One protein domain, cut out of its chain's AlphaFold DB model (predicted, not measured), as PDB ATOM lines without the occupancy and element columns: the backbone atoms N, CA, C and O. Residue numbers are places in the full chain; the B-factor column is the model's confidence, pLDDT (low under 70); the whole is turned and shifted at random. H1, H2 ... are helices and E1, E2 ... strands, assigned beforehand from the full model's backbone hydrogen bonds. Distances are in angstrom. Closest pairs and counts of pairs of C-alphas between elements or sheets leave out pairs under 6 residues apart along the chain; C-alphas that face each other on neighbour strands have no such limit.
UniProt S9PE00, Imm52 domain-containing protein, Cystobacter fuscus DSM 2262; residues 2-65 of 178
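Overview. This is residues 2 to 65 of the 178 residues of the protein "Imm52 domain-containing protein" of Cystobacter fuscus DSM 2262 (UniProt S9PE00). With little regular structure, this is a slim rod: a small sheet of E1, E2 and E3 between a looped stretch, residues 2 to 18, at one end and the short helix H1 at the other. The printed part has 64 residues, 24 of them in named elements, in the order E1, E2, E3, H1; the class is mixed and the sheet, E1 - E2 - E3, antiparallel. It is loose, with a radius of gyration of the C-alphas of 15.3 A and spans of 44 by 22 by 14 A.

Arrangement. E1, residues 19 to 24, E2, residues 32 to 37, and E3, residues 48 to 52, form a meander, each strand the antiparallel neighbour of the one before. In the hairpin E1 and E2, at 168 degrees, N 21 and O 35 are 2.9 A apart, within hydrogen-bond range. In the hairpin E2 and E3, at 173 degrees, N 50 and O 34 are 2.8 A apart, within range. H1, residues 57 to 63, is not on the sheet and is apart from E1 and E2; its O i to N i+4 pairs are each within range.

Along the chain. E1 begins at C-alpha 19 (152.778, 196.551, 110.081) and is 17.2 A long, E2 16.4 A, E3 12.6 A. H1, 10.2 A, ends at C-alpha 63 (134.144, 186.464, 127.524).

Size, cuts and confidence. The C-alphas farthest apart, of Gly 10 and Arg 65, are 47.0 A apart. The printed part has no cut, the links include no long one, and no printed residue is under 70 in pLDDT.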
ATOM      1  N   GLN A   2     150.465 205.391 108.969       75.19
ATOM      2  CA  GLN A   2     150.518 205.000 110.388       75.19
ATOM      3  C   GLN A   2     150.713 203.474 110.504       75.19
ATOM      4  O   GLN A   2     150.345 202.755 109.580       75.19
ATOM      5  N   GLY A   3     151.318 202.995 111.597       77.19
ATOM      6  CA  GLY A   3     151.466 201.557 111.876       77.19
ATOM      7  C   GLY A   3     152.692 200.851 111.282       77.19
ATOM      8  O   GLY A   3     152.720 199.631 111.268       77.19
ATOM      9  N   ARG A   4     153.705 201.580 110.792       87.25
ATOM     10  CA  ARG A   4     155.005 200.993 110.412       87.25
ATOM     11  C   ARG A   4     156.053 201.240 111.489       87.25
ATOM     12  O   ARG A   4     156.122 202.359 112.013       87.25
ATOM     13  N   ASN A   5     156.871 200.227 111.755       85.00
ATOM     14  CA  ASN A   5     158.024 200.330 112.644       85.00
ATOM     15  C   ASN A   5     159.098 201.234 112.026       85.00
ATOM     16  O   ASN A   5     159.246 201.293 110.802       85.00
ATOM     17  N   ARG A   6     159.795 201.999 112.871       89.38
ATOM     18  CA  ARG A   6     160.790 202.981 112.431       89.38
ATOM     19  C   ARG A   6     162.016 202.981 113.323       89.38
ATOM     20  O   ARG A   6     161.891 202.745 114.520       89.38
ATOM     21  N   THR A   7     163.162 203.319 112.746       88.62
ATOM     22  CA  THR A   7     164.407 203.520 113.488       88.62
ATOM     23  C   THR A   7     164.267 204.656 114.502       88.62
ATOM     24  O   THR A   7     163.538 205.634 114.289       88.62
ATOM     25  N   ASP A   8     164.988 204.557 115.618       85.69
ATOM     26  CA  ASP A   8     164.974 205.602 116.642       85.69
ATOM     27  C   ASP A   8     165.543 206.917 116.104       85.69
ATOM     28  O   ASP A   8     164.906 207.970 116.240       85.69
ATOM     29  N   LEU A   9     166.693 206.823 115.432       83.31
ATOM     30  CA  LEU A   9     167.375 207.908 114.731       83.31
ATOM     31  C   LEU A   9     166.930 207.949 113.264       83.31
ATOM     32  O   LEU A   9     166.895 206.921 112.598       83.31
ATOM     33  N   GLY A  10     166.577 209.127 112.750       87.50
ATOM     34  CA  GLY A  10     166.184 209.313 111.342       87.50
ATOM     35  C   GLY A  10     164.733 208.943 111.009       87.50
ATOM     36  O   GLY A  10     164.189 209.476 110.046       87.50
ATOM     37  N   LYS A  11     164.062 208.130 111.841       89.06
ATOM     38  CA  LYS A  11     162.657 207.711 111.650       89.06
ATOM     39  C   LYS A  11     162.416 207.023 110.300       89.06
ATOM     40  O   LYS A  11     161.329 207.131 109.723       89.06
ATOM     41  N   GLU A  12     163.415 206.297 109.822       91.12
ATOM     42  CA  GLU A  12     163.331 205.505 108.601       91.12
ATOM     43  C   GLU A  12     162.449 204.286 108.841       91.12
ATOM     44  O   GLU A  12     162.390 203.768 109.954       91.12
ATOM     45  N   VAL A  13     161.710 203.860 107.818       90.00
ATOM     46  CA  VAL A  13     160.822 202.699 107.925       90.00
ATOM     47  C   VAL A  13     161.650 201.421 107.926       90.00
ATOM     48  O   VAL A  13     162.500 201.233 107.064       90.00
ATOM     49  N   ILE A  14     161.349 200.538 108.873       88.06
ATOM     50  CA  ILE A  14     161.936 199.206 108.975       88.06
ATOM     51  C   ILE A  14     160.940 198.224 108.336       88.06
ATOM     52  O   ILE A  14     159.982 197.801 108.985       88.06
ATOM     53  N   GLU A  15     161.092 197.963 107.033       88.25
ATOM     54  CA  GLU A  15     160.103 197.218 106.228       88.25
ATOM     55  C   GLU A  15     159.976 195.740 106.648       88.25
ATOM     56  O   GLU A  15     158.877 195.186 106.618       88.25
ATOM     57  N   ASP A  16     161.056 195.112 107.120       87.62
ATOM     58  CA  ASP A  16     161.079 193.702 107.538       87.62
ATOM     59  C   ASP A  16     160.296 193.425 108.832       87.62
ATOM     60  O   ASP A  16     159.877 192.290 109.076       87.62
ATOM     61  N   LEU A  17     160.014 194.463 109.627       88.69
ATOM     62  CA  LEU A  17     159.128 194.396 110.793       88.69
ATOM     63  C   LEU A  17     157.637 194.571 110.445       88.69
ATOM     64  O   LEU A  17     156.793 194.536 111.345       88.69
ATOM     65  N   GLY A  18     157.296 194.785 109.172       91.75
ATOM     66  CA  GLY A  18     155.918 194.850 108.693       91.75
ATOM     67  C   GLY A  18     155.068 195.965 109.319       91.75
ATOM     68  O   GLY A  18     155.509 197.100 109.537       91.75
ATOM     69  N   PHE A  19     153.802 195.638 109.580       91.81
ATOM     70  CA  PHE A  19     152.778 196.551 110.081       91.81
ATOM     71  C   PHE A  19     152.299 196.142 111.469       91.81
ATOM     72  O   PHE A  19     152.107 194.961 111.742       91.81
ATOM     73  N   SER A  20     152.014 197.129 112.316       91.31
ATOM     74  CA  SER A  20     151.373 196.933 113.612       91.31
ATOM     75  C   SER A  20     150.243 197.937 113.829       91.31
ATOM     76  O   SER A  20     150.385 199.134 113.558       91.31
ATOM     77  N   GLN A  21     149.102 197.453 114.319       91.75
ATOM     78  CA  GLN A  21     147.939 198.277 114.629       91.75
ATOM     79  C   GLN A  21     147.208 197.759 115.868       91.75
ATOM     80  O   GLN A  21     147.080 196.555 116.080       91.75
ATOM     81  N   MET A  22     146.689 198.689 116.669       91.50
ATOM     82  CA  MET A  22     145.833 198.400 117.815       91.50
ATOM     83  C   MET A  22     144.483 199.091 117.633       91.50
ATOM     84  O   MET A  22     144.428 200.264 117.268       91.50
ATOM     85  N   MET A  23     143.403 198.372 117.920       93.62
ATOM     86  CA  MET A  23     142.031 198.881 117.893       93.62
ATOM     87  C   MET A  23     141.282 198.464 119.159       93.62
ATOM     88  O   MET A  23     141.594 197.435 119.757       93.62
ATOM     89  N   TRP A  24     140.300 199.255 119.591       94.31
ATOM     90  CA  TRP A  24     139.521 198.979 120.800       94.31
ATOM     91  C   TRP A  24     138.075 199.460 120.670       94.31
ATOM     92  O   TRP A  24     137.755 200.305 119.842       94.31
ATOM     93  N   ASN A  25     137.190 198.936 121.517       92.25
ATOM     94  CA  ASN A  25     135.744 199.192 121.456       92.25
ATOM     95  C   ASN A  25     135.273 200.501 122.135       92.25
ATOM     96  O   ASN A  25     134.110 200.593 122.531       92.25
ATOM     97  N   GLU A  26     136.171 201.476 122.321       91.06
ATOM     98  CA  GLU A  26     135.908 202.791 122.938       91.06
ATOM     99  C   GLU A  26     135.134 202.742 124.278       91.06
ATOM    100  O   GLU A  26     134.327 203.609 124.609       91.06
ATOM    101  N   LYS A  27     135.354 201.693 125.082       89.31
ATOM    102  CA  LYS A  27     134.810 201.584 126.445       89.31
ATOM    103  C   LYS A  27     135.854 201.974 127.491       89.31
ATOM    104  O   LYS A  27     137.051 201.905 127.241       89.31
ATOM    105  N   LYS A  28     135.381 202.327 128.694       86.12
ATOM    106  CA  LYS A  28     136.233 202.670 129.849       86.12
ATOM    107  C   LYS A  28     137.188 201.535 130.248       86.12
ATOM    108  O   LYS A  28     138.327 201.811 130.597       86.12
ATOM    109  N   ASP A  29     136.718 200.288 130.200       87.81
ATOM    110  CA  ASP A  29     137.549 199.081 130.321       87.81
ATOM    111  C   ASP A  29     137.495 198.347 128.971       87.81
ATOM    112  O   ASP A  29     136.559 197.573 128.718       87.81
ATOM    113  N   PRO A  30     138.380 198.716 128.029       90.62
ATOM    114  CA  PRO A  30     138.242 198.305 126.647       90.62
ATOM    115  C   PRO A  30     138.670 196.855 126.438       90.62
ATOM    116  O   PRO A  30     139.648 196.370 127.003       90.62
ATOM    117  N   THR A  31     137.977 196.185 125.522       92.62
ATOM    118  CA  THR A  31     138.554 195.039 124.812       92.62
ATOM    119  C   THR A  31     139.354 195.601 123.651       92.62
ATOM    120  O   THR A  31     138.823 196.430 122.904       92.62
ATOM    121  N   HIS A  32     140.607 195.182 123.505       93.81
ATOM    122  CA  HIS A  32     141.450 195.633 122.404       93.81
ATOM    123  C   HIS A  32     141.994 194.460 121.600       93.81
ATOM    124  O   HIS A  32     142.189 193.362 122.119       93.81
ATOM    125  N   LEU A  33     142.212 194.721 120.318       93.88
ATOM    126  CA  LEU A  33     142.806 193.812 119.359       93.88
ATOM    127  C   LEU A  33     144.115 194.435 118.882       93.88
ATOM    128  O   LEU A  33     144.118 195.577 118.419       93.88
ATOM    129  N   SER A  34     145.205 193.689 119.002       93.69
ATOM    130  CA  SER A  34     146.525 194.073 118.509       93.69
ATOM    131  C   SER A  34     146.916 193.144 117.372       93.69
ATOM    132  O   SER A  34     146.930 191.928 117.545       93.69
ATOM    133  N   ILE A  35     147.229 193.710 116.213       93.06
ATOM    134  CA  ILE A  35     147.613 192.970 115.013       93.06
ATOM    135  C   ILE A  35     149.030 193.380 114.645       93.06
ATOM    136  O   ILE A  35     149.315 194.571 114.562       93.06
ATOM    137  N   SER A  36     149.897 192.398 114.411       92.50
ATOM    138  CA  SER A  36     151.194 192.590 113.762       92.50
ATOM    139  C   SER A  36     151.281 191.645 112.568       92.50
ATOM    140  O   SER A  36     151.076 190.441 112.725       92.50
ATOM    141  N   CYS A  37     151.498 192.174 111.364       91.69
ATOM    142  CA  CYS A  37     151.440 191.397 110.128       91.69
ATOM    143  C   CYS A  37     152.416 191.889 109.053       91.69
ATOM    144  O   CYS A  37     152.853 193.037 109.062       91.69
ATOM    145  N   GLY A  38     152.734 191.011 108.097       89.62
ATOM    146  CA  GLY A  38     153.660 191.312 107.004       89.62
ATOM    147  C   GLY A  38     155.129 191.377 107.428       89.62
ATOM    148  O   GLY A  38     155.959 191.762 106.613       89.62
ATOM    149  N   GLY A  39     155.447 191.011 108.673       87.19
ATOM    150  CA  GLY A  39     156.826 190.876 109.123       87.19
ATOM    151  C   GLY A  39     157.464 189.621 108.534       87.19
ATOM    152  O   GLY A  39     156.825 188.568 108.461       87.19
ATOM    153  N   TYR A  40     158.717 189.753 108.116       87.06
ATOM    154  CA  TYR A  40     159.565 188.664 107.618       87.06
ATOM    155  C   TYR A  40     160.973 188.695 108.233       87.06
ATOM    156  O   TYR A  40     161.823 187.882 107.885       87.06
ATOM    157  N   SER A  41     161.211 189.620 109.165       84.25
ATOM    158  CA  SER A  41     162.435 189.699 109.955       84.25
ATOM    159  C   SER A  41     162.559 188.509 110.915       84.25
ATOM    160  O   SER A  41     161.600 188.233 111.647       84.25
ATOM    161  N   PRO A  42     163.734 187.863 111.031       78.88
ATOM    162  CA  PRO A  42     163.957 186.834 112.046       78.88
ATOM    163  C   PRO A  42     163.890 187.396 113.480       78.88
ATOM    164  O   PRO A  42     163.652 186.648 114.426       78.88
ATOM    165  N   TRP A  43     164.036 188.716 113.654       77.69
ATOM    166  CA  TRP A  43     164.015 189.389 114.960       77.69
ATOM    167  C   TRP A  43     162.651 189.993 115.334       77.69
ATOM    168  O   TRP A  43     162.452 190.391 116.481       77.69
ATOM    169  N   GLY A  44     161.702 190.066 114.392       72.62
ATOM    170  CA  GLY A  44     160.403 190.735 114.572       72.62
ATOM    171  C   GLY A  44     159.320 189.894 115.255       72.62
ATOM    172  O   GLY A  44     158.243 190.406 115.561       72.62
ATOM    173  N   GLY A  45     159.601 188.614 115.508       79.81
ATOM    174  CA  GLY A  45     158.608 187.649 115.976       79.81
ATOM    175  C   GLY A  45     157.572 187.285 114.901       79.81
ATOM    176  O   GLY A  45     157.608 187.793 113.781       79.81
ATOM    177  N   PRO A  46     156.638 186.368 115.211       85.81
ATOM    178  CA  PRO A  46     155.648 185.919 114.244       85.81
ATOM    179  C   PRO A  46     154.554 186.968 114.011       85.81
ATOM    180  O   PRO A  46     154.173 187.723 114.913       85.81
ATOM    181  N   ASN A  47     153.953 186.921 112.821       91.00
ATOM    182  CA  ASN A  47     152.687 187.601 112.563       91.00
ATOM    183  C   ASN A  47     151.638 187.119 113.577       91.00
ATOM    184  O   ASN A  47     151.470 185.919 113.798       91.00
ATOM    185  N   SER A  48     150.943 188.050 114.222       92.75
ATOM    186  CA  SER A  48     150.058 187.752 115.345       92.75
ATOM    187  C   SER A  48     148.826 188.648 115.368       92.75
ATOM    188  O   SER A  48     148.847 189.802 114.943       92.75
ATOM    189  N   CYS A  49     147.736 188.093 115.891       94.44
ATOM    190  CA  CYS A  49     146.474 188.778 116.126       94.44
ATOM    191  C   CYS A  49     146.025 188.437 117.551       94.44
ATOM    192  O   CYS A  49     145.659 187.298 117.839       94.44
ATOM    193  N   LEU A  50     146.133 189.402 118.463       94.12
ATOM    194  CA  LEU A  50     145.932 189.208 119.894       94.12
ATOM    195  C   LEU A  50     144.706 189.980 120.372       94.12
ATOM    196  O   LEU A  50     144.685 191.209 120.323       94.12
ATOM    197  N   LEU A  51     143.714 189.256 120.889       94.75
ATOM    198  CA  LEU A  51     142.579 189.839 121.595       94.75
ATOM    199  C   LEU A  51     142.871 189.876 123.092       94.75
ATOM    200  O   LEU A  51     143.095 188.845 123.723       94.75
ATOM    201  N   ASN A  52     142.804 191.068 123.668       93.12
ATOM    202  CA  ASN A  52     142.972 191.284 125.093       93.12
ATOM    203  C   ASN A  52     141.613 191.622 125.718       93.12
ATOM    204  O   ASN A  52     141.042 192.680 125.412       93.12
ATOM    205  N   PRO A  53     141.067 190.740 126.576       92.31
ATOM    206  CA  PRO A  53     139.826 191.023 127.276       92.31
ATOM    207  C   PRO A  53     140.025 192.156 128.301       92.31
ATOM    208  O   PRO A  53     141.158 192.448 128.695       92.31
ATOM    209  N   PRO A  54     138.929 192.769 128.779       92.62
ATOM    210  CA  PRO A  54     138.976 193.719 129.886       92.62
ATOM    211  C   PRO A  54     139.626 193.091 131.123       92.62
ATOM    212  O   PRO A  54     139.573 191.869 131.307       92.62
ATOM    213  N   ARG A  55     140.220 193.910 131.997       87.94
ATOM    214  CA  ARG A  55     140.969 193.389 133.157       87.94
ATOM    215  C   ARG A  55     140.068 192.711 134.184       87.94
ATOM    216  O   ARG A  55     140.497 191.754 134.826       87.94
ATOM    217  N   ALA A  56     138.831 193.183 134.336       89.75
ATOM    218  CA  ALA A  56     137.886 192.662 135.317       89.75
ATOM    219  C   ALA A  56     136.422 192.877 134.894       89.75
ATOM    220  O   ALA A  56     136.115 193.472 133.863       89.75
ATOM    221  N   GLY A  57     135.505 192.378 135.721       92.06
ATOM    222  CA  GLY A  57     134.082 192.684 135.642       92.06
ATOM    223  C   GLY A  57     133.264 191.817 134.675       92.06
ATOM    224  O   GLY A  57     133.786 190.902 134.030       92.06
ATOM    225  N   PRO A  58     131.960 192.126 134.536       92.50
ATOM    226  CA  PRO A  58     130.991 191.249 133.870       92.50
ATOM    227  C   PRO A  58     131.293 190.956 132.396       92.50
ATOM    228  O   PRO A  58     130.936 189.899 131.877       92.50
ATOM    229  N   VAL A  59     131.943 191.890 131.689       92.25
ATOM    230  CA  VAL A  59     132.339 191.681 130.286       92.25
ATOM    231  C   VAL A  59     133.431 190.623 130.197       92.25
ATOM    232  O   VAL A  59     133.318 189.710 129.380       92.25
ATOM    233  N   ARG A  60     134.448 190.707 131.061       92.50
ATOM    234  CA  ARG A  60     135.498 189.693 131.154       92.50
ATOM    235  C   ARG A  60     134.906 188.341 131.533       92.50
ATOM    236  O   ARG A  60     135.186 187.358 130.866       92.50
ATOM    237  N   GLU A  61     134.060 188.287 132.557       93.00
ATOM    238  CA  GLU A  61     133.420 187.038 132.996       93.00
ATOM    239  C   GLU A  61     132.579 186.389 131.894       93.00
ATOM    240  O   GLU A  61     132.587 185.169 131.753       93.00
ATOM    241  N   ARG A  62     131.881 187.193 131.081       93.50
ATOM    242  CA  ARG A  62     131.141 186.696 129.917       93.50
ATOM    243  C   ARG A  62     132.072 186.167 128.829       93.50
ATOM    244  O   ARG A  62     131.789 185.105 128.285       93.50
ATOM    245  N   LEU A  63     133.146 186.896 128.510       92.38
ATOM    246  CA  LEU A  63     134.144 186.464 127.524       92.38
ATOM    247  C   LEU A  63     134.825 185.165 127.956       92.38
ATOM    248  O   LEU A  63     135.004 184.278 127.136       92.38
ATOM    249  N   LEU A  64     135.132 185.018 129.246       92.62
ATOM    250  CA  LEU A  64     135.814 183.848 129.796       92.62
ATOM    251  C   LEU A  64     134.927 182.607 129.978       92.62
ATOM    252  O   LEU A  64     135.316 181.670 130.669       92.62
ATOM    253  N   ARG A  65     133.743 182.564 129.364       94.50
ATOM    254  CA  ARG A  65     132.942 181.337 129.281       94.50
ATOM    255  C   ARG A  65     133.409 180.522 128.084       94.50
ATOM    256  O   ARG A  65     133.503 181.074 126.990       94.50
TER     257      ARG A  65